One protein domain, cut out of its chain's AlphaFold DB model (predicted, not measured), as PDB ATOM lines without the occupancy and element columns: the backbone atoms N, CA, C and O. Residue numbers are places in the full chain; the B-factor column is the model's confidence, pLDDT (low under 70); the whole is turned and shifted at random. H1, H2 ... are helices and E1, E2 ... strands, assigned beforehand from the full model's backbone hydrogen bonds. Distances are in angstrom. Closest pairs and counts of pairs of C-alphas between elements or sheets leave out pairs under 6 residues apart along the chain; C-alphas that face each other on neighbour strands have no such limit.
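AT A GLANCE: This is residues 233 to 393 of the 393 residues of the protein "Hypothetical protein" of Adineta steineri (UniProt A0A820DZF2). Helix H1 makes the core, with the three-stranded sheet E3 E4 E5 covering one side of it, helices H3 and H4 packed on it by its last residues, and the small strand hairpins E1 E2 and E6 E7 near its first residues. Far from this core, H2 and the last helix H6 lie towards opposite ends of the longest distance in the domain, and a long unnamed stretch, residues 283 to 294, leads back from H2 to H3. The printed part has 161 residues, with six named helices and seven named strands in the order E1 E2 H1 H2 H3 H4 E3 E4 E5 H5 E6 E7 H6. The class is mixed, helices and strands; the largest sheet has the order E3 E4 E5, antiparallel throughout. The whole is compact, with a radius of gyration of the C-alphas of 17.1 A, and spans 51 by 47 by 37 A.

IN THESE COORDINATES: The printed part opens with E1, residues 233 to 235, whose C-alpha 233 is at (32.983, -10.495, -8.877), and E2, residues 238 to 241. H1, residues 258 to 269, is 16.3 A long and has C-alpha 258 at (41.638, -6.993, 2.319). H2 is residues 279 to 282. H3, residues 295 to 308, is the longest helix by residues, 20.0 A from first to last C-alpha, and H4 is residues 311 to 317, 10.3 A. Then come E3, residues 320 to 324, 11.2 A; E4, residues 332 to 340, 25.9 A; and E5, residues 350 to 358, 26.9 A. H5 is residues 360 to 364, E6 residues 369 to 372 and E7 residues 375 to 378. H6, residues 381 to 392, is 16.8 A long and ends with C-alpha 392 at (35.788, -16.378, -21.698).

HOW THE PARTS SIT: E3, E4 and E5 form a meander, each strand the antiparallel neighbour of the one before; E3 and E4 are a hairpin, and so are E4 and E5. N 324 and O 334 are 2.8 A apart, and N 335 and O 355 are 2.9 A apart, both within hydrogen-bond range. H1 is on one face of this sheet, two layers, at a height over the sheet of 10.1 A. It lies over E5 and runs across the strands, at 79 degrees to E5 on the local plane; the closest C-alphas of H1 and E5, Cys 266 and Val 355, are 5.5 A apart. With residues 264 to 268 alone H1 touches H3, at a steep tilt of 45 degrees, opposite ways, and the closest C-alphas are those of Ala 264 and Ile 304, 6.6 A apart. With residues 265 to 269 alone it touches H4, about perpendicular at 89 degrees, the C-alphas of Leu 269 and Arg 315 being closest at 6.2 A. H3 and H4 only just touch, only at the corner by their link, with 3 pairs of C-alphas within 8 A, the closest being those of Glu 305 and Val 311, 5.8 A apart. H5 only grazes the sheet, with residues 360 to 364. E6 and E7 are a hairpin, with N 370 and O 377 2.8 A apart, and the C-alphas of Thr 259 in H1 and Ser 371 in E6 are the closest of those two elements, at 6.2 A. E1 and E2 are a hairpin too, with N 240 and O 233 2.8 A apart. H6 is close to H5 but not clearly touching, Ile 364 and Cys 384 having the closest C-alphas at 7.8 A. H2 is apart from H1 and from H3. In H1, H3, H4, H5 and H6 every O i to N i+4 pair is within hydrogen-bond range; H2 is too short for such a pair.

THE WHOLE: The two C-alphas farthest apart are those of Ser 279 and Cys 382, 51.5 A. The printed part has no cut and ends at the chain's last residue, 393. The links E2 to H1 and H2 to H3 are long, with 16 and 12 residues. The mean pLDDT of the printed part is 81.1, and 32 residues are under 70: residues 244 to 252, 341 to 350 and 381 to 393.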
ATOM      1  N   MET A 233      31.702 -11.120  -9.175       89.00
ATOM      2  CA  MET A 233      32.983 -10.495  -8.877       89.00
ATOM      3  C   MET A 233      34.087 -11.539  -8.966       89.00
ATOM      4  O   MET A 233      33.868 -12.710  -8.658       89.00
ATOM      5  N   TRP A 234      35.278 -11.111  -9.368       89.12
ATOM      6  CA  TRP A 234      36.449 -11.974  -9.410       89.12
ATOM      7  C   TRP A 234      37.587 -11.341  -8.615       89.12
ATOM      8  O   TRP A 234      38.050 -10.253  -8.949       89.12
ATOM      9  N   PHE A 235      38.001 -12.020  -7.551       88.69
ATOM     10  CA  PHE A 235      39.159 -11.685  -6.722       88.69
ATOM     11  C   PHE A 235      39.620 -12.949  -5.980       88.69
ATOM     12  O   PHE A 235      38.901 -13.952  -5.966       88.69
ATOM     13  N   ASP A 236      40.839 -12.959  -5.434       88.06
ATOM     14  CA  ASP A 236      41.440 -14.135  -4.769       88.06
ATOM     15  C   ASP A 236      41.333 -15.430  -5.609       88.06
ATOM     16  O   ASP A 236      41.120 -16.539  -5.112       88.06
ATOM     17  N   ASN A 237      41.428 -15.276  -6.938       84.38
ATOM     18  CA  ASN A 237      41.281 -16.330  -7.946       84.38
ATOM     19  C   ASN A 237      39.929 -17.091  -7.938       84.38
ATOM     20  O   ASN A 237      39.791 -18.182  -8.520       84.38
ATOM     21  N   LYS A 238      38.904 -16.515  -7.308       84.62
ATOM     22  CA  LYS A 238      37.557 -17.077  -7.174       84.62
ATOM     23  C   LYS A 238      36.552 -16.208  -7.916       84.62
ATOM     24  O   LYS A 238      36.592 -14.986  -7.841       84.62
ATOM     25  N   LEU A 239      35.643 -16.866  -8.635       86.81
ATOM     26  CA  LEU A 239      34.464 -16.216  -9.192       86.81
ATOM     27  C   LEU A 239      33.358 -16.313  -8.146       86.81
ATOM     28  O   LEU A 239      32.987 -17.410  -7.734       86.81
ATOM     29  N   ILE A 240      32.877 -15.166  -7.701       86.81
ATOM     30  CA  ILE A 240      31.875 -15.038  -6.654       86.81
ATOM     31  C   ILE A 240      30.604 -14.520  -7.305       86.81
ATOM     32  O   ILE A 240      30.597 -13.428  -7.870       86.81
ATOM     33  N   GLN A 241      29.536 -15.311  -7.224       85.75
ATOM     34  CA  GLN A 241      28.211 -14.887  -7.652       85.75
ATOM     35  C   GLN A 241      27.566 -14.029  -6.564       85.75
ATOM     36  O   GLN A 241      27.641 -14.330  -5.372       85.75
ATOM     37  N   VAL A 242      26.928 -12.958  -7.006       83.56
ATOM     38  CA  VAL A 242      26.281 -11.950  -6.186       83.56
ATOM     39  C   VAL A 242      24.815 -11.887  -6.580       83.56
ATOM     40  O   VAL A 242      24.492 -11.832  -7.767       83.56
ATOM     41  N   ASP A 243      23.935 -11.864  -5.584       74.25
ATOM     42  CA  ASP A 243      22.530 -11.542  -5.790       74.25
ATOM     43  C   ASP A 243      22.193 -10.240  -5.060       74.25
ATOM     44  O   ASP A 243      22.573 -10.032  -3.908       74.25
ATOM     45  N   ILE A 244      21.517  -9.345  -5.773       68.75
ATOM     46  CA  ILE A 244      21.058  -8.047  -5.273       68.75
ATOM     47  C   ILE A 244      19.588  -8.151  -4.835       68.75
ATOM     48  O   ILE A 244      19.046  -7.213  -4.261       68.75
ATOM     49  N   SER A 245      18.919  -9.290  -5.068       64.06
ATOM     50  CA  SER A 245      17.540  -9.488  -4.637       64.06
ATOM     51  C   SER A 245      17.452  -9.475  -3.102       64.06
ATOM     52  O   SER A 245      17.987 -10.328  -2.400       64.06
ATOM     53  N   GLU A 246      16.818  -8.429  -2.565       55.94
ATOM     54  CA  GLU A 246      16.604  -8.224  -1.134       55.94
ATOM     55  C   GLU A 246      15.996  -9.475  -0.494       55.94
ATOM     56  O   GLU A 246      14.790  -9.709  -0.628       55.94
ATOM     57  N   LYS A 247      16.813 -10.256   0.229       49.12
ATOM     58  CA  LYS A 247      16.432 -10.824   1.534       49.12
ATOM     59  C   LYS A 247      17.496 -11.585   2.294       49.12
ATOM     60  O   LYS A 247      17.341 -11.669   3.500       49.12
ATOM     61  N   GLU A 248      18.562 -12.072   1.687       47.22
ATOM     62  CA  GLU A 248      19.600 -12.790   2.426       47.22
ATOM     63  C   GLU A 248      20.917 -12.603   1.678       47.22
ATOM     64  O   GLU A 248      21.003 -12.915   0.493       47.22
ATOM     65  N   ASP A 249      21.929 -12.067   2.368       50.75
ATOM     66  CA  ASP A 249      23.326 -12.116   1.940       50.75
ATOM     67  C   ASP A 249      23.711 -13.599   1.769       50.75
ATOM     68  O   ASP A 249      24.274 -14.234   2.658       50.75
ATOM     69  N   LEU A 250      23.418 -14.172   0.603       49.12
ATOM     70  CA  LEU A 250      23.971 -15.448   0.147       49.12
ATOM     71  C   LEU A 250      25.446 -15.291  -0.261       49.12
ATOM     72  O   LEU A 250      26.013 -16.184  -0.890       49.12
ATOM     73  N   SER A 251      26.078 -14.157   0.068       56.16
ATOM     74  CA  SER A 251      27.487 -13.907  -0.199       56.16
ATOM     75  C   SER A 251      28.332 -14.939   0.543       56.16
ATOM     76  O   SER A 251      28.521 -14.870   1.754       56.16
ATOM     77  N   THR A 252      28.861 -15.895  -0.213       62.94
ATOM     78  CA  THR A 252      29.738 -16.990   0.225       62.94
ATOM     79  C   THR A 252      31.173 -16.539   0.532       62.94
ATOM     80  O   THR A 252      32.072 -17.375   0.627       62.94
ATOM     81  N   PHE A 253      31.414 -15.232   0.672       75.69
ATOM     82  CA  PHE A 253      32.746 -14.649   0.804       75.69
ATOM     83  C   PHE A 253      32.839 -13.674   1.980       75.69
ATOM     84  O   PHE A 253      31.848 -13.076   2.399       75.69
ATOM     85  N   ASP A 254      34.053 -13.521   2.507       79.19
ATOM     86  CA  ASP A 254      34.336 -12.615   3.614       79.19
ATOM     87  C   ASP A 254      34.401 -11.162   3.124       79.19
ATOM     88  O   ASP A 254      35.323 -10.775   2.401       79.19
ATOM     89  N   LYS A 255      33.425 -10.348   3.543       80.06
ATOM     90  CA  LYS A 255      33.364  -8.905   3.254       80.06
ATOM     91  C   LYS A 255      34.504  -8.114   3.914       80.06
ATOM     92  O   LYS A 255      34.710  -6.956   3.565       80.06
ATOM     93  N   ASN A 256      35.246  -8.721   4.841       82.56
ATOM     94  CA  ASN A 256      36.410  -8.112   5.485       82.56
ATOM     95  C   ASN A 256      37.744  -8.541   4.855       82.56
ATOM     96  O   ASN A 256      38.792  -8.125   5.350       82.56
ATOM     97  N   SER A 257      37.732  -9.347   3.783       87.00
ATOM     98  CA  SER A 257      38.955  -9.640   3.027       87.00
ATOM     99  C   SER A 257      39.581  -8.331   2.542       87.00
ATOM    100  O   SER A 257      38.897  -7.481   1.964       87.00
ATOM    101  N   SER A 258      40.886  -8.169   2.763       88.00
ATOM    102  CA  SER A 258      41.638  -6.993   2.319       88.00
ATOM    103  C   SER A 258      41.520  -6.790   0.809       88.00
ATOM    104  O   SER A 258      41.223  -5.679   0.376       88.00
ATOM    105  N   THR A 259      41.611  -7.864   0.016       89.62
ATOM    106  CA  THR A 259      41.451  -7.802  -1.446       89.62
ATOM    107  C   THR A 259      40.079  -7.252  -1.846       89.62
ATOM    108  O   THR A 259      39.964  -6.447  -2.773       89.62
ATOM    109  N   PHE A 260      39.018  -7.654  -1.139       90.00
ATOM    110  CA  PHE A 260      37.672  -7.147  -1.405       90.00
ATOM    111  C   PHE A 260      37.526  -5.679  -0.993       90.00
ATOM    112  O   PHE A 260      36.923  -4.906  -1.733       90.00
ATOM    113  N   LEU A 261      38.094  -5.273   0.146       89.81
ATOM    114  CA  LEU A 261      38.087  -3.874   0.577       89.81
ATOM    115  C   LEU A 261      38.831  -2.968  -0.413       89.81
ATOM    116  O   LEU A 261      38.350  -1.871  -0.700       89.81
ATOM    117  N   ASP A 262      39.941  -3.432  -0.985       89.94
ATOM    118  CA  ASP A 262      40.681  -2.702  -2.017       89.94
ATOM    119  C   ASP A 262      39.889  -2.615  -3.330       89.94
ATOM    120  O   ASP A 262      39.791  -1.541  -3.932       89.94
ATOM    121  N   LEU A 263      39.232  -3.705  -3.743       91.75
ATOM    122  CA  LEU A 263      38.333  -3.711  -4.900       91.75
ATOM    123  C   LEU A 263      37.130  -2.770  -4.695       91.75
ATOM    124  O   LEU A 263      36.789  -1.973  -5.576       91.75
ATOM    125  N   ALA A 264      36.504  -2.816  -3.518       91.19
ATOM    126  CA  ALA A 264      35.404  -1.938  -3.130       91.19
ATOM    127  C   ALA A 264      35.851  -0.467  -3.113       91.19
ATOM    128  O   ALA A 264      35.164   0.407  -3.639       91.19
ATOM    129  N   ARG A 265      37.049  -0.175  -2.597       90.88
ATOM    130  CA  ARG A 265      37.613   1.180  -2.603       90.88
ATOM    131  C   ARG A 265      37.862   1.677  -4.027       90.88
ATOM    132  O   ARG A 265      37.435   2.782  -4.363       90.88
ATOM    133  N   CYS A 266      38.470   0.862  -4.889       92.12
ATOM    134  CA  CYS A 266      38.680   1.194  -6.301       92.12
ATOM    135  C   CYS A 266      37.362   1.518  -7.020       92.12
ATOM    136  O   CYS A 266      37.273   2.512  -7.746       92.12
ATOM    137  N   THR A 267      36.323   0.714  -6.788       91.69
ATOM    138  CA  THR A 267      35.005   0.895  -7.413       91.69
ATOM    139  C   THR A 267      34.227   2.096  -6.876       91.69
ATOM    140  O   THR A 267      33.465   2.700  -7.628       91.69
ATOM    141  N   VAL A 268      34.429   2.482  -5.615       92.62
ATOM    142  CA  VAL A 268      33.820   3.675  -5.006       92.62
ATOM    143  C   VAL A 268      34.477   4.965  -5.484       92.62
ATOM    144  O   VAL A 268      33.779   5.923  -5.839       92.62
ATOM    145  N   LEU A 269      35.811   4.996  -5.478       93.44
ATOM    146  CA  LEU A 269      36.600   6.192  -5.766       93.44
ATOM    147  C   LEU A 269      36.644   6.505  -7.265       93.44
ATOM    148  O   LEU A 269      36.450   7.657  -7.666       93.44
ATOM    149  N   CYS A 270      36.800   5.477  -8.105       94.00
ATOM    150  CA  CYS A 270      36.804   5.609  -9.561       94.00
ATOM    151  C   CYS A 270      35.380   5.585 -10.146       94.00
ATOM    152  O   CYS A 270      35.117   4.910 -11.137       94.00
ATOM    153  N   ASN A 271      34.426   6.274  -9.516       93.12
ATOM    154  CA  ASN A 271      33.022   6.275  -9.924       93.12
ATOM    155  C   ASN A 271      32.416   7.680  -9.786       93.12
ATOM    156  O   ASN A 271      32.716   8.400  -8.835       93.12
ATOM    157  N   ARG A 272      31.609   8.083 -10.774       91.06
ATOM    158  CA  ARG A 272      30.944   9.394 -10.850       91.06
ATOM    159  C   ARG A 272      29.456   9.344 -10.539       91.06
ATOM    160  O   ARG A 272      28.820  10.392 -10.495       91.06
ATOM    161  N   ALA A 273      28.896   8.151 -10.354       92.00
ATOM    162  CA  ALA A 273      27.507   8.030  -9.975       92.00
ATOM    163  C   ALA A 273      27.296   8.485  -8.529       92.00
ATOM    164  O   ALA A 273      28.128   8.211  -7.655       92.00
ATOM    165  N   ASP A 274      26.150   9.122  -8.300       91.12
ATOM    166  CA  ASP A 274      25.707   9.622  -7.001       91.12
ATOM    167  C   ASP A 274      24.218   9.347  -6.792       91.12
ATOM    168  O   ASP A 274      23.433   9.301  -7.741       91.12
ATOM    169  N   PHE A 275      23.814   9.175  -5.534       91.06
ATOM    170  CA  PHE A 275      22.402   9.120  -5.162       91.06
ATOM    171  C   PHE A 275      21.802  10.528  -5.167       91.06
ATOM    172  O   PHE A 275      22.396  11.463  -4.625       91.06
ATOM    173  N   LYS A 276      20.591  10.689  -5.712       89.00
ATOM    174  CA  LYS A 276      19.864  11.959  -5.570       89.00
ATOM    175  C   LYS A 276      19.502  12.183  -4.098       89.00
ATOM    176  O   LYS A 276      18.974  11.275  -3.456       89.00
ATOM    177  N   GLN A 277      19.749  13.388  -3.586       84.88
ATOM    178  CA  GLN A 277      19.616  13.727  -2.161       84.88
ATOM    179  C   GLN A 277      18.186  14.094  -1.715       84.88
ATOM    180  O   GLN A 277      17.996  14.670  -0.646       84.88
ATOM    181  N   ASP A 278      17.168  13.762  -2.507       84.88
ATOM    182  CA  ASP A 278      15.778  14.071  -2.176       84.88
ATOM    183  C   ASP A 278      15.299  13.234  -0.976       84.88
ATOM    184  O   ASP A 278      15.569  12.031  -0.894       84.88
ATOM    185  N   SER A 279      14.548  13.845  -0.050       76.19
ATOM    186  CA  SER A 279      14.047  13.173   1.165       76.19
ATOM    187  C   SER A 279      13.240  11.913   0.849       76.19
ATOM    188  O   SER A 279      13.401  10.883   1.504       76.19
ATOM    189  N   ASP A 280      12.422  11.982  -0.201       80.25
ATOM    190  CA  ASP A 280      11.595  10.869  -0.668       80.25
ATOM    191  C   ASP A 280      12.440   9.743  -1.269       80.25
ATOM    192  O   ASP A 280      12.053   8.578  -1.207       80.25
ATOM    193  N   ASN A 281      13.603  10.072  -1.838       82.50
ATOM    194  CA  ASN A 281      14.515   9.099  -2.419       82.50
ATOM    195  C   ASN A 281      15.284   8.343  -1.328       82.50
ATOM    196  O   ASN A 281      15.402   7.124  -1.382       82.50
ATOM    197  N   LEU A 282      15.746   9.046  -0.290       77.56
ATOM    198  CA  LEU A 282      16.468   8.440   0.835       77.56
ATOM    199  C   LEU A 282      15.611   7.443   1.634       77.56
ATOM    200  O   LEU A 282      16.159   6.491   2.196       77.56
ATOM    201  N   ALA A 283      14.286   7.632   1.641       79.19
ATOM    202  CA  ALA A 283      13.325   6.735   2.283       79.19
ATOM    203  C   ALA A 283      13.093   5.409   1.527       79.19
ATOM    204  O   ALA A 283      12.547   4.472   2.109       79.19
ATOM    205  N   ARG A 284      13.491   5.317   0.249       83.94
ATOM    206  CA  ARG A 284      13.393   4.086  -0.553       83.94
ATOM    207  C   ARG A 284      14.519   3.110  -0.206       83.94
ATOM    208  O   ARG A 284      15.572   3.513   0.307       83.94
ATOM    209  N   SER A 285      14.315   1.830  -0.528       84.19
ATOM    210  CA  SER A 285      15.390   0.837  -0.439       84.19
ATOM    211  C   SER A 285      16.537   1.209  -1.384       84.19
ATOM    212  O   SER A 285      16.318   1.874  -2.397       84.19
ATOM    213  N   ILE A 286      17.775   0.817  -1.060       84.94
ATOM    214  CA  ILE A 286      18.981   1.257  -1.794       84.94
ATOM    215  C   ILE A 286      18.886   0.929  -3.294       84.94
ATOM    216  O   ILE A 286      19.324   1.718  -4.133       84.94
ATOM    217  N   ILE A 287      18.254  -0.192  -3.639       83.38
ATOM    218  CA  ILE A 287      18.066  -0.637  -5.024       83.38
ATOM    219  C   ILE A 287      17.087   0.273  -5.769       83.38
ATOM    220  O   ILE A 287      17.307   0.589  -6.936       83.38
ATOM    221  N   GLU A 288      16.038   0.748  -5.103       85.00
ATOM    222  CA  GLU A 288      15.013   1.616  -5.691       85.00
ATOM    223  C   GLU A 288      15.410   3.099  -5.716       85.00
ATOM    224  O   GLU A 288      14.719   3.917  -6.334       85.00
ATOM    225  N   ARG A 289      16.525   3.465  -5.070       88.25
ATOM    226  CA  ARG A 289      17.016   4.844  -5.081       88.25
ATOM    227  C   ARG A 289      17.364   5.292  -6.493       88.25
ATOM    228  O   ARG A 289      18.006   4.586  -7.278       88.25
ATOM    229  N   GLU A 290      16.963   6.514  -6.792       87.12
ATOM    230  CA  GLU A 290      17.348   7.219  -8.000       87.12
ATOM    231  C   GLU A 290      18.780   7.734  -7.873       87.12
ATOM    232  O   GLU A 290      19.162   8.327  -6.856       87.12
ATOM    233  N   CYS A 291      19.553   7.535  -8.937       89.38
ATOM    234  CA  CYS A 291      20.948   7.939  -9.028       89.38
ATOM    235  C   CYS A 291      21.169   8.793 -10.281       89.38
ATOM    236  O   CYS A 291      20.435   8.679 -11.265       89.38
ATOM    237  N   THR A 292      22.198   9.628 -10.253       88.06
ATOM    238  CA  THR A 292      22.763  10.303 -11.425       88.06
ATOM    239  C   THR A 292      24.030   9.573 -11.849       88.06
ATOM    240  O   THR A 292      24.789   9.155 -10.983       88.06
ATOM    241  N   GLY A 293      24.271   9.421 -13.153       85.44
ATOM    242  CA  GLY A 293      25.452   8.736 -13.696       85.44
ATOM    243  C   GLY A 293      25.102   7.667 -14.731       85.44
ATOM    244  O   GLY A 293      23.936   7.481 -15.084       85.44
ATOM    245  N   ASN A 294      26.117   6.959 -15.225       84.81
ATOM    246  CA  ASN A 294      25.918   5.898 -16.212       84.81
ATOM    247  C   ASN A 294      25.342   4.630 -15.565       84.81
ATOM    248  O   ASN A 294      25.614   4.330 -14.406       84.81
ATOM    249  N   ALA A 295      24.589   3.826 -16.320       86.25
ATOM    250  CA  ALA A 295      23.910   2.646 -15.773       86.25
ATOM    251  C   ALA A 295      24.870   1.632 -15.108       86.25
ATOM    252  O   ALA A 295      24.540   1.068 -14.066       86.25
ATOM    253  N   SER A 296      26.073   1.437 -15.660       88.94
ATOM    254  CA  SER A 296      27.110   0.572 -15.073       88.94
ATOM    255  C   SER A 296      27.677   1.136 -13.767       88.94
ATOM    256  O   SER A 296      27.879   0.408 -12.799       88.94
ATOM    257  N   GLU A 297      27.893   2.448 -13.717       90.56
ATOM    258  CA  GLU A 297      28.356   3.164 -12.529       90.56
ATOM    259  C   GLU A 297      27.344   3.100 -11.390       90.56
ATOM    260  O   GLU A 297      27.721   2.866 -10.241       90.56
ATOM    261  N   ILE A 298      26.066   3.272 -11.735       91.69
ATOM    262  CA  ILE A 298      24.935   3.187 -10.814       91.69
ATOM    263  C   ILE A 298      24.814   1.769 -10.250       91.69
ATOM    264  O   ILE A 298      24.621   1.617  -9.047       91.69
ATOM    265  N   ALA A 299      24.958   0.737 -11.088       90.94
ATOM    266  CA  ALA A 299      24.902  -0.658 -10.651       90.94
ATOM    267  C   ALA A 299      25.964  -0.964  -9.583       90.94
ATOM    268  O   ALA A 299      25.656  -1.533  -8.536       90.94
ATOM    269  N   VAL A 300      27.204  -0.534  -9.831       91.88
ATOM    270  CA  VAL A 300      28.325  -0.707  -8.898       91.88
ATOM    271  C   VAL A 300      28.126   0.123  -7.628       91.88
ATOM    272  O   VAL A 300      28.330  -0.392  -6.534       91.88
ATOM    273  N   LEU A 301      27.680   1.377  -7.754       92.38
ATOM    274  CA  LEU A 301      27.386   2.251  -6.613       92.38
ATOM    275  C   LEU A 301      26.360   1.612  -5.670       92.38
ATOM    276  O   LEU A 301      26.597   1.527  -4.468       92.38
ATOM    277  N   LYS A 302      25.232   1.144  -6.219       90.62
ATOM    278  CA  LYS A 302      24.164   0.498  -5.446       90.62
ATOM    279  C   LYS A 302      24.653  -0.767  -4.753       90.62
ATOM    280  O   LYS A 302      24.290  -0.997  -3.604       90.62
ATOM    281  N   TYR A 303      25.479  -1.561  -5.434       89.75
ATOM    282  CA  TYR A 303      26.027  -2.781  -4.855       89.75
ATOM    283  C   TYR A 303      26.953  -2.499  -3.665       89.75
ATOM    284  O   TYR A 303      26.767  -3.089  -2.605       89.75
ATOM    285  N   ILE A 304      27.903  -1.566  -3.803       89.25
ATOM    286  CA  ILE A 304      28.835  -1.259  -2.708       89.25
ATOM    287  C   ILE A 304      28.125  -0.589  -1.525       89.25
ATOM    288  O   ILE A 304      28.436  -0.904  -0.377       89.25
ATOM    289  N   GLU A 305      27.133   0.270  -1.782       88.88
ATOM    290  CA  GLU A 305      26.315   0.869  -0.718       88.88
ATOM    291  C   GLU A 305      25.560  -0.204   0.093       88.88
ATOM    292  O   GLU A 305      25.423  -0.087   1.310       88.88
ATOM    293  N   LEU A 306      25.112  -1.283  -0.565       86.25
ATOM    294  CA  LEU A 306      24.497  -2.441   0.094       86.25
ATOM    295  C   LEU A 306      25.512  -3.285   0.880       86.25
ATOM    296  O   LEU A 306      25.179  -3.781   1.956       86.25
ATOM    297  N   SER A 307      26.726  -3.490   0.356       82.19
ATOM    298  CA  SER A 307      27.692  -4.437   0.929       82.19
ATOM    299  C   SER A 307      28.612  -3.839   1.997       82.19
ATOM    300  O   SER A 307      28.876  -4.510   2.994       82.19
ATOM    301  N   ASN A 308      29.108  -2.613   1.797       77.31
ATOM    302  CA  ASN A 308      30.175  -1.990   2.599       77.31
ATOM    303  C   ASN A 308      29.725  -0.712   3.327       77.31
ATOM    304  O   ASN A 308      30.517  -0.116   4.057       77.31
ATOM    305  N   GLY A 309      28.468  -0.297   3.163       78.88
ATOM    306  CA  GLY A 309      27.919   0.893   3.804       78.88
ATOM    307  C   GLY A 309      28.147   2.170   2.997       78.88
ATOM    308  O   GLY A 309      28.205   2.145   1.774       78.88
ATOM    309  N   ASN A 310      28.228   3.308   3.687       85.75
ATOM    310  CA  ASN A 310      28.081   4.628   3.073       85.75
ATOM    311  C   ASN A 310      29.237   4.975   2.117       85.75
ATOM    312  O   ASN A 310      30.358   5.262   2.534       85.75
ATOM    313  N   VAL A 311      28.947   5.025   0.821       89.00
ATOM    314  CA  VAL A 311      29.923   5.356  -0.225       89.00
ATOM    315  C   VAL A 311      30.441   6.795  -0.090       89.00
ATOM    316  O   VAL A 311      31.606   7.076  -0.386       89.00
ATOM    317  N   ASN A 312      29.607   7.720   0.394       88.44
ATOM    318  CA  ASN A 312      29.983   9.127   0.516       88.44
ATOM    319  C   ASN A 312      31.031   9.359   1.606       88.44
ATOM    320  O   ASN A 312      31.882  10.227   1.421       88.44
ATOM    321  N   SER A 313      31.020   8.594   2.705       89.25
ATOM    322  CA  SER A 313      32.056   8.736   3.737       89.25
ATOM    323  C   SER A 313      33.424   8.328   3.196       89.25
ATOM    324  O   SER A 313      34.385   9.075   3.344       89.25
ATOM    325  N   VAL A 314      33.497   7.224   2.445       89.44
ATOM    326  CA  VAL A 314      34.746   6.767   1.810       89.44
ATOM    327  C   VAL A 314      35.283   7.807   0.820       89.44
ATOM    328  O   VAL A 314      36.485   8.065   0.781       89.44
ATOM    329  N   ARG A 315      34.406   8.447   0.034       91.62
ATOM    330  CA  ARG A 315      34.800   9.526  -0.892       91.62
ATOM    331  C   ARG A 315      35.265  10.796  -0.172       91.62
ATOM    332  O   ARG A 315      36.140  11.481  -0.691       91.62
ATOM    333  N   GLN A 316      34.696  11.117   0.991       90.75
ATOM    334  CA  GLN A 316      35.109  12.269   1.804       90.75
ATOM    335  C   GLN A 316      36.463  12.041   2.484       90.75
ATOM    336  O   GLN A 316      37.271  12.962   2.541       90.75
ATOM    337  N   GLU A 317      36.724  10.820   2.952       90.50
ATOM    338  CA  GLU A 317      38.009  10.429   3.548       90.50
ATOM    339  C   GLU A 317      39.152  10.362   2.522       90.50
ATOM    340  O   GLU A 317      40.316  10.479   2.897       90.50
ATOM    341  N   ASN A 318      38.827  10.198   1.233       91.56
ATOM    342  CA  ASN A 318      39.787  10.085   0.133       91.56
ATOM    343  C   ASN A 318      39.483  11.140  -0.952       91.56
ATOM    344  O   ASN A 318      38.944  10.800  -2.020       91.56
ATOM    345  N   PRO A 319      39.778  12.431  -0.703       92.81
ATOM    346  CA  PRO A 319      39.405  13.510  -1.608       92.81
ATOM    347  C   PRO A 319      40.101  13.361  -2.966       92.81
ATOM    348  O   PRO A 319      41.287  13.044  -3.059       92.81
ATOM    349  N   LYS A 320      39.337  13.575  -4.043       94.38
ATOM    350  CA  LYS A 320      39.800  13.425  -5.429       94.38
ATOM    351  C   LYS A 320      40.633  14.642  -5.850       94.38
ATOM    352  O   LYS A 320      40.121  15.756  -5.876       94.38
ATOM    353  N   VAL A 321      41.885  14.407  -6.233       94.75
ATOM    354  CA  VAL A 321      42.858  15.427  -6.671       94.75
ATOM    355  C   VAL A 321      42.854  15.584  -8.186       94.75
ATOM    356  O   VAL A 321      42.963  16.689  -8.711       94.75
ATOM    357  N   TYR A 322      42.740  14.468  -8.905       94.75
ATOM    358  CA  TYR A 322      42.805  14.443 -10.361       94.75
ATOM    359  C   TYR A 322      41.900  13.354 -10.930       94.75
ATOM    360  O   TYR A 322      41.691  12.316 -10.299       94.75
ATOM    361  N   GLU A 323      41.370  13.572 -12.131       94.25
ATOM    362  CA  GLU A 323      40.527  12.600 -12.820       94.25
ATOM    363  C   GLU A 323      40.729  12.643 -14.330       94.25
ATOM    364  O   GLU A 323      40.786  13.711 -14.937       94.25
ATOM    365  N   ILE A 324      40.741  11.460 -14.940       92.25
ATOM    366  CA  ILE A 324      40.584  11.265 -16.375       92.25
ATOM    367  C   ILE A 324      39.229  10.573 -16.592       92.25
ATOM    368  O   ILE A 324      39.090   9.410 -16.196       92.25
ATOM    369  N   PRO A 325      38.226  11.252 -17.191       87.50
ATOM    370  CA  PRO A 325      36.955  10.626 -17.543       87.50
ATOM    371  C   PRO A 325      37.141   9.413 -18.448       87.50
ATOM    372  O   PRO A 325      38.093   9.352 -19.226       87.50
ATOM    373  N   PHE A 326      36.165   8.502 -18.426       84.75
ATOM    374  CA  PHE A 326      36.089   7.465 -19.447       84.75
ATOM    375  C   PHE A 326      35.978   8.101 -20.840       84.75
ATOM    376  O   PHE A 326      35.103   8.931 -21.085       84.75
ATOM    377  N   ASN A 327      36.849   7.683 -21.755       77.50
ATOM    378  CA  ASN A 327      36.821   8.066 -23.165       77.50
ATOM    379  C   ASN A 327      36.909   6.792 -24.019       77.50
ATOM    380  O   ASN A 327      37.679   5.890 -23.693       77.50
ATOM    381  N   SER A 328      36.155   6.721 -25.117       73.94
ATOM    382  CA  SER A 328      36.153   5.602 -26.070       73.94
ATOM    383  C   SER A 328      37.518   5.337 -26.716       73.94
ATOM    384  O   SER A 328      37.802   4.193 -27.068       73.94
ATOM    385  N   MET A 329      38.376   6.357 -26.823       76.19
ATOM    386  CA  MET A 329      39.750   6.207 -27.318       76.19
ATOM    387  C   MET A 329      40.647   5.483 -26.311       76.19
ATOM    388  O   MET A 329      41.373   4.564 -26.676       76.19
ATOM    389  N   ASN A 330      40.570   5.876 -25.036       81.75
ATOM    390  CA  ASN A 330      41.421   5.327 -23.979       81.75
ATOM    391  C   ASN A 330      40.858   4.025 -23.393       81.75
ATOM    392  O   ASN A 330      41.618   3.194 -22.914       81.75
ATOM    393  N   LYS A 331      39.530   3.846 -23.419       86.75
ATOM    394  CA  LYS A 331      38.791   2.693 -22.874       86.75
ATOM    395  C   LYS A 331      39.011   2.431 -21.371       86.75
ATOM    396  O   LYS A 331      38.694   1.346 -20.878       86.75
ATOM    397  N   TYR A 332      39.495   3.429 -20.632       90.69
ATOM    398  CA  TYR A 332      39.613   3.418 -19.174       90.69
ATOM    399  C   TYR A 332      39.228   4.776 -18.574       90.69
ATOM    400  O   TYR A 332      39.212   5.800 -19.257       90.69
ATOM    401  N   GLN A 333      38.933   4.759 -17.280       93.25
ATOM    402  CA  GLN A 333      38.760   5.904 -16.397       93.25
ATOM    403  C   GLN A 333      39.768   5.791 -15.258       93.25
ATOM    404  O   GLN A 333      40.060   4.687 -14.797       93.25
ATOM    405  N   LEU A 334      40.281   6.928 -14.798       94.69
ATOM    406  CA  LEU A 334      41.267   6.988 -13.725       94.69
ATOM    407  C   LEU A 334      40.989   8.163 -12.796       94.69
ATOM    408  O   LEU A 334      40.581   9.230 -13.252       94.69
ATOM    409  N   SER A 335      41.267   7.996 -11.509       95.38
ATOM    410  CA  SER A 335      41.280   9.093 -10.545       95.38
ATOM    411  C   SER A 335      42.404   8.936  -9.524       95.38
ATOM    412  O   SER A 335      42.837   7.828  -9.216       95.38
ATOM    413  N   ILE A 336      42.901  10.067  -9.025       95.94
ATOM    414  CA  ILE A 336      43.941  10.144  -7.995       95.94
ATOM    415  C   ILE A 336      43.321  10.781  -6.761       95.94
ATOM    416  O   ILE A 336      42.663  11.817  -6.870       95.94
ATOM    417  N   HIS A 337      43.528  10.162  -5.606       94.44
ATOM    418  CA  HIS A 337      42.937  10.549  -4.333       94.44
ATOM    419  C   HIS A 337      44.020  10.755  -3.278       94.44
ATOM    420  O   HIS A 337      45.041  10.068  -3.302       94.44
ATOM    421  N   GLU A 338      43.808  11.690  -2.358       91.69
ATOM    422  CA  GLU A 338      44.681  11.826  -1.188       91.69
ATOM    423  C   GLU A 338      44.366  10.724  -0.184       91.69
ATOM    424  O   GLU A 338      43.201  10.407   0.057       91.69
ATOM    425  N   MET A 339      45.409  10.152   0.406       83.81
ATOM    426  CA  MET A 339      45.294   9.138   1.439       83.81
ATOM    427  C   MET A 339      46.095   9.581   2.663       83.81
ATOM    428  O   MET A 339      47.316   9.783   2.609       83.81
ATOM    429  N   HIS A 340      45.381   9.739   3.776       70.88
ATOM    430  CA  HIS A 340      45.967  10.054   5.070       70.88
ATOM    431  C   HIS A 340      46.452   8.764   5.733       70.88
ATOM    432  O   HIS A 340      45.654   7.964   6.218       70.88
ATOM    433  N   ILE A 341      47.768   8.556   5.745       65.38
ATOM    434  CA  ILE A 341      48.381   7.464   6.499       65.38
ATOM    435  C   ILE A 341      48.707   7.998   7.892       65.38
ATOM    436  O   ILE A 341      49.633   8.791   8.060       65.38
ATOM    437  N   ASN A 342      47.954   7.553   8.896       56.66
ATOM    438  CA  ASN A 342      48.312   7.779  10.292       56.66
ATOM    439  C   ASN A 342      49.397   6.769  10.676       56.66
ATOM    440  O   ASN A 342      49.094   5.670  11.136       56.66
ATOM    441  N   ASN A 343      50.663   7.119  10.464       55.84
ATOM    442  CA  ASN A 343      51.760   6.325  11.007       55.84
ATOM    443  C   ASN A 343      51.795   6.474  12.536       55.84
ATOM    444  O   ASN A 343      51.677   7.583  13.061       55.84
ATOM    445  N   GLU A 344      52.035   5.374  13.258       53.94
ATOM    446  CA  GLU A 344      52.213   5.364  14.724       53.94
ATOM    447  C   GLU A 344      53.365   6.280  15.204       53.94
ATOM    448  O   GLU A 344      53.456   6.609  16.384       53.94
ATOM    449  N   SER A 345      54.222   6.740  14.287       54.31
ATOM    450  CA  SER A 345      55.331   7.672  14.516       54.31
ATOM    451  C   SER A 345      54.964   9.165  14.443       54.31
ATOM    452  O   SER A 345      55.841   9.999  14.652       54.31
ATOM    453  N   GLY A 346      53.701   9.529  14.183       50.41
ATOM    454  CA  GLY A 346      53.237  10.927  14.212       50.41
ATOM    455  C   GLY A 346      53.663  11.794  13.020       50.41
ATOM    456  O   GLY A 346      53.448  13.005  13.050       50.41
ATOM    457  N   ASP A 347      54.239  11.196  11.975       52.19
ATOM    458  CA  ASP A 347      54.602  11.893  10.741       52.19
ATOM    459  C   ASP A 347      53.448  11.790   9.730       52.19
ATOM    460  O   ASP A 347      53.142  10.707   9.222       52.19
ATOM    461  N   ASN A 348      52.791  12.922   9.449       56.19
ATOM    462  CA  ASN A 348      51.731  13.031   8.444       56.19
ATOM    463  C   ASN A 348      52.352  12.995   7.037       56.19
ATOM    464  O   ASN A 348      52.494  14.024   6.374       56.19
ATOM    465  N   SER A 349      52.733  11.814   6.557       61.81
ATOM    466  CA  SER A 349      53.108  11.643   5.154       61.81
ATOM    467  C   SER A 349      51.842  11.611   4.294       61.81
ATOM    468  O   SER A 349      51.069  10.654   4.361       61.81
ATOM    469  N   GLN A 350      51.621  12.653   3.487       68.81
ATOM    470  CA  GLN A 350      50.588  12.638   2.449       68.81
ATOM    471  C   GLN A 350      50.986  11.640   1.360       68.81
ATOM    472  O   GLN A 350      52.050  11.759   0.753       68.81
ATOM    473  N   SER A 351      50.126  10.653   1.126       84.94
ATOM    474  CA  SER A 351      50.278   9.684   0.041       84.94
ATOM    475  C   SER A 351      49.134   9.846  -0.954       84.94
ATOM    476  O   SER A 351      48.056  10.321  -0.597       84.94
ATOM    477  N   TYR A 352      49.373   9.481  -2.211       91.25
ATOM    478  CA  TYR A 352      48.360   9.537  -3.259       91.25
ATOM    479  C   TYR A 352      48.006   8.126  -3.712       91.25
ATOM    480  O   TYR A 352      48.891   7.334  -4.032       91.25
ATOM    481  N   LEU A 353      46.709   7.834  -3.774       92.94
ATOM    482  CA  LEU A 353      46.168   6.588  -4.295       92.94
ATOM    483  C   LEU A 353      45.629   6.820  -5.708       92.94
ATOM    484  O   LEU A 353      44.708   7.611  -5.911       92.94
ATOM    485  N   LEU A 354      46.188   6.111  -6.683       95.06
ATOM    486  CA  LEU A 354      45.690   6.078  -8.053       95.06
ATOM    487  C   LEU A 354      44.773   4.866  -8.216       95.06
ATOM    488  O   LEU A 354      45.183   3.737  -7.966       95.06
ATOM    489  N   VAL A 355      43.542   5.102  -8.665       95.19
ATOM    490  CA  VAL A 355      42.559   4.057  -8.975       95.19
ATOM    491  C   VAL A 355      42.162   4.140 -10.444       95.19
ATOM    492  O   VAL A 355      42.011   5.230 -11.004       95.19
ATOM    493  N   MET A 356      42.000   2.986 -11.085       93.88
ATOM    494  CA  MET A 356      41.645   2.888 -12.499       93.88
ATOM    495  C   MET A 356      40.601   1.792 -12.704       93.88
ATOM    496  O   MET A 356      40.649   0.748 -12.058       93.88
ATOM    497  N   ARG A 357      39.672   2.014 -13.636       92.69
ATOM    498  CA  ARG A 357      38.757   0.985 -14.147       92.69
ATOM    499  C   ARG A 357      38.571   1.131 -15.653       92.69
ATOM    500  O   ARG A 357      38.685   2.231 -16.186       92.69
ATOM    501  N   GLY A 358      38.251   0.053 -16.352       90.81
ATOM    502  CA  GLY A 358      38.134   0.077 -17.809       90.81
ATOM    503  C   GLY A 358      37.846  -1.298 -18.388       90.81
ATOM    504  O   GLY A 358      37.474  -2.216 -17.659       90.81
ATOM    505  N   GLY A 359      38.025  -1.431 -19.702       86.81
ATOM    506  CA  GLY A 359      37.982  -2.739 -20.355       86.81
ATOM    507  C   GLY A 359      39.037  -3.675 -19.761       86.81
ATOM    508  O   GLY A 359      40.161  -3.246 -19.511       86.81
ATOM    509  N   PHE A 360      38.679  -4.942 -19.547       85.62
ATOM    510  CA  PHE A 360      39.535  -5.929 -18.883       85.62
ATOM    511  C   PHE A 360      40.949  -6.002 -19.490       85.62
ATOM    512  O   PHE A 360      41.935  -5.841 -18.773       85.62
ATOM    513  N   GLU A 361      41.042  -6.115 -20.818       84.69
ATOM    514  CA  GLU A 361      42.311  -6.130 -21.565       84.69
ATOM    515  C   GLU A 361      43.158  -4.868 -21.324       84.69
ATOM    516  O   GLU A 361      44.371  -4.934 -21.170       84.69
ATOM    517  N   GLN A 362      42.517  -3.704 -21.221       87.75
ATOM    518  CA  GLN A 362      43.212  -2.424 -21.049       87.75
ATOM    519  C   GLN A 362      43.782  -2.248 -19.645       87.75
ATOM    520  O   GLN A 362      44.769  -1.537 -19.462       87.75
ATOM    521  N   ILE A 363      43.140  -2.861 -18.649       90.12
ATOM    522  CA  ILE A 363      43.605  -2.837 -17.266       90.12
ATOM    523  C   ILE A 363      44.729  -3.854 -17.086       90.12
ATOM    524  O   ILE A 363      45.777  -3.497 -16.556       90.12
ATOM    525  N   ILE A 364      44.557  -5.083 -17.582       86.75
ATOM    526  CA  ILE A 364      45.538  -6.152 -17.367       86.75
ATOM    527  C   ILE A 364      46.892  -5.847 -18.026       86.75
ATOM    528  O   ILE A 364      47.925  -6.102 -17.421       86.75
ATOM    529  N   GLU A 365      46.904  -5.211 -19.204       87.38
ATOM    530  CA  GLU A 365      48.137  -4.771 -19.882       87.38
ATOM    531  C   GLU A 365      48.914  -3.692 -19.107       87.38
ATOM    532  O   GLU A 365      50.095  -3.459 -19.370       87.38
ATOM    533  N   ARG A 366      48.263  -3.010 -18.157       89.81
ATOM    534  CA  ARG A 366      48.844  -1.925 -17.352       89.81
ATOM    535  C   ARG A 366      49.196  -2.353 -15.928       89.81
ATOM    536  O   ARG A 366      49.701  -1.526 -15.169       89.81
ATOM    537  N   CYS A 367      48.951  -3.610 -15.568       89.75
ATOM    538  CA  CYS A 367      49.225  -4.158 -14.244       89.75
ATOM    539  C   CYS A 367      50.433  -5.102 -14.286       89.75
ATOM    540  O   CYS A 367      50.505  -6.004 -15.114       89.75
ATOM    541  N   SER A 368      51.378  -4.918 -13.361       90.25
ATOM    542  CA  SER A 368      52.505  -5.839 -13.142       90.25
ATOM    543  C   SER A 368      52.284  -6.784 -11.957       90.25
ATOM    544  O   SER A 368      52.920  -7.833 -11.868       90.25
ATOM    545  N   THR A 369      51.395  -6.414 -11.035       91.06
ATOM    546  CA  THR A 369      51.083  -7.154  -9.810       91.06
ATOM    547  C   THR A 369      49.577  -7.353  -9.658       91.06
ATOM    548  O   THR A 369      48.775  -6.596 -10.203       91.06
ATOM    549  N   ILE A 370      49.198  -8.392  -8.915       90.06
ATOM    550  CA  ILE A 370      47.821  -8.712  -8.540       90.06
ATOM    551  C   ILE A 370      47.763  -9.026  -7.044       90.06
ATOM    552  O   ILE A 370      48.580  -9.804  -6.549       90.06
ATOM    553  N   SER A 371      46.789  -8.448  -6.343       88.62
ATOM    554  CA  SER A 371      46.529  -8.754  -4.935       88.62
ATOM    555  C   SER A 371      45.725 -10.052  -4.819       88.62
ATOM    556  O   SER A 371      44.676 -10.203  -5.455       88.62
ATOM    557  N   ILE A 372      46.248 -11.015  -4.058       87.75
ATOM    558  CA  ILE A 372      45.602 -12.295  -3.743       87.75
ATOM    559  C   ILE A 372      45.731 -12.525  -2.239       87.75
ATOM    560  O   ILE A 372      46.841 -12.539  -1.709       87.75
ATOM    561  N   ASP A 373      44.596 -12.704  -1.566       86.19
ATOM    562  CA  ASP A 373      44.477 -12.855  -0.112       86.19
ATOM    563  C   ASP A 373      45.220 -11.737   0.661       86.19
ATOM    564  O   ASP A 373      45.830 -11.970   1.705       86.19
ATOM    565  N   GLY A 374      45.208 -10.509   0.122       83.50
ATOM    566  CA  GLY A 374      45.891  -9.345   0.696       83.50
ATOM    567  C   GLY A 374      47.389  -9.231   0.420       83.50
ATOM    568  O   GLY A 374      48.036  -8.363   1.005       83.50
ATOM    569  N   VAL A 375      47.955 -10.096  -0.426       87.88
ATOM    570  CA  VAL A 375      49.376 -10.074  -0.790       87.88
ATOM    571  C   VAL A 375      49.535  -9.753  -2.269       87.88
ATOM    572  O   VAL A 375      48.961 -10.426  -3.127       87.88
ATOM    573  N   ASP A 376      50.377  -8.768  -2.573       88.38
ATOM    574  CA  ASP A 376      50.726  -8.422  -3.946       88.38
ATOM    575  C   ASP A 376      51.690  -9.453  -4.539       88.38
ATOM    576  O   ASP A 376      52.795  -9.680  -4.042       88.38
ATOM    577  N   LEU A 377      51.272 -10.080  -5.635       87.31
ATOM    578  CA  LEU A 377      52.048 -11.073  -6.367       87.31
ATOM    579  C   LEU A 377      52.332 -10.586  -7.785       87.31
ATOM    580  O   LEU A 377      51.453 -10.036  -8.443       87.31
ATOM    581  N   GLU A 378      53.525 -10.870  -8.306       88.38
ATOM    582  CA  GLU A 378      53.847 -10.588  -9.709       88.38
ATOM    583  C   GLU A 378      52.957 -11.396 -10.670       88.38
ATOM    584  O   GLU A 378      52.646 -12.587 -10.459       88.38
ATOM    585  N   MET A 379      52.536 -10.717 -11.737       80.50
ATOM    586  CA  MET A 379      51.768 -11.287 -12.835       80.50
ATOM    587  C   MET A 379      52.710 -11.936 -13.854       80.50
ATOM    588  O   MET A 379      53.298 -11.269 -14.696       80.50
ATOM    589  N   ASN A 380      52.828 -13.265 -13.796       74.88
ATOM    590  CA  ASN A 380      53.513 -14.057 -14.826       74.88
ATOM    591  C   ASN A 380      52.530 -14.434 -15.951       74.88
ATOM    592  O   ASN A 380      51.335 -14.584 -15.687       74.88
ATOM    593  N   GLU A 381      53.022 -14.697 -17.169       61.66
ATOM    594  CA  GLU A 381      52.201 -15.058 -18.349       61.66
ATOM    595  C   GLU A 381      51.168 -16.170 -18.065       61.66
ATOM    596  O   GLU A 381      50.014 -16.077 -18.484       61.66
ATOM    597  N   CYS A 382      51.528 -17.184 -17.268       54.31
ATOM    598  CA  CYS A 382      50.619 -18.266 -16.869       54.31
ATOM    599  C   CYS A 382      49.444 -17.804 -15.986       54.31
ATOM    600  O   CYS A 382      48.367 -18.394 -16.045       54.31
ATOM    601  N   LYS A 383      49.632 -16.769 -15.155       57.50
ATOM    602  CA  LYS A 383      48.556 -16.199 -14.330       57.50
ATOM    603  C   LYS A 383      47.642 -15.323 -15.181       57.50
ATOM    604  O   LYS A 383      46.434 -15.464 -15.054       57.50
ATOM    605  N   CYS A 384      48.193 -14.520 -16.099       56.84
ATOM    606  CA  CYS A 384      47.405 -13.753 -17.071       56.84
ATOM    607  C   CYS A 384      46.498 -14.671 -17.905       56.84
ATOM    608  O   CYS A 384      45.304 -14.411 -18.020       56.84
ATOM    609  N   ALA A 385      47.031 -15.797 -18.394       53.16
ATOM    610  CA  ALA A 385      46.255 -16.793 -19.129       53.16
ATOM    611  C   ALA A 385      45.117 -17.410 -18.291       53.16
ATOM    612  O   ALA A 385      44.033 -17.642 -18.816       53.16
ATOM    613  N   PHE A 386      45.317 -17.636 -16.986       55.50
ATOM    614  CA  PHE A 386      44.266 -18.161 -16.105       55.50
ATOM    615  C   PHE A 386      43.127 -17.155 -15.877       55.50
ATOM    616  O   PHE A 386      41.965 -17.557 -15.824       55.50
ATOM    617  N   VAL A 387      43.443 -15.856 -15.775       60.59
ATOM    618  CA  VAL A 387      42.414 -14.806 -15.676       60.59
ATOM    619  C   VAL A 387      41.624 -14.698 -16.984       60.59
ATOM    620  O   VAL A 387      40.402 -14.613 -16.944       60.59
ATOM    621  N   ILE A 388      42.302 -14.784 -18.134       59.31
ATOM    622  CA  ILE A 388      41.669 -14.721 -19.462       59.31
ATOM    623  C   ILE A 388      40.753 -15.934 -19.703       59.31
ATOM    624  O   ILE A 388      39.599 -15.764 -20.081       59.31
ATOM    625  N   VAL A 389      41.206 -17.159 -19.408       53.31
ATOM    626  CA  VAL A 389      40.403 -18.383 -19.623       53.31
ATOM    627  C   VAL A 389      39.123 -18.397 -18.782       53.31
ATOM    628  O   VAL A 389      38.109 -18.907 -19.246       53.31
ATOM    629  N   LYS A 390      39.147 -17.833 -17.568       52.03
ATOM    630  CA  LYS A 390      37.944 -17.696 -16.730       52.03
ATOM    631  C   LYS A 390      37.028 -16.537 -17.130       52.03
ATOM    632  O   LYS A 390      35.896 -16.505 -16.665       52.03
ATOM    633  N   TYR A 391      37.515 -15.578 -17.914       45.88
ATOM    634  CA  TYR A 391      36.698 -14.489 -18.449       45.88
ATOM    635  C   TYR A 391      35.877 -14.947 -19.666       45.88
ATOM    636  O   TYR A 391      34.734 -14.527 -19.817       45.88
ATOM    637  N   ASP A 392      36.442 -15.835 -20.493       37.59
ATOM    638  CA  ASP A 392      35.788 -16.378 -21.698       37.59
ATOM    639  C   ASP A 392      34.853 -17.577 -21.430       37.59
ATOM    640  O   ASP A 392      34.089 -17.970 -22.318       37.59
ATOM    641  N   SER A 393      34.920 -18.180 -20.236       33.81
ATOM    642  CA  SER A 393      34.081 -19.311 -19.794       33.81
ATOM    643  C   SER A 393      32.893 -18.860 -18.959       33.81
ATOM    644  O   SER A 393      31.776 -19.364 -19.209       33.81
TER     645      SER A 393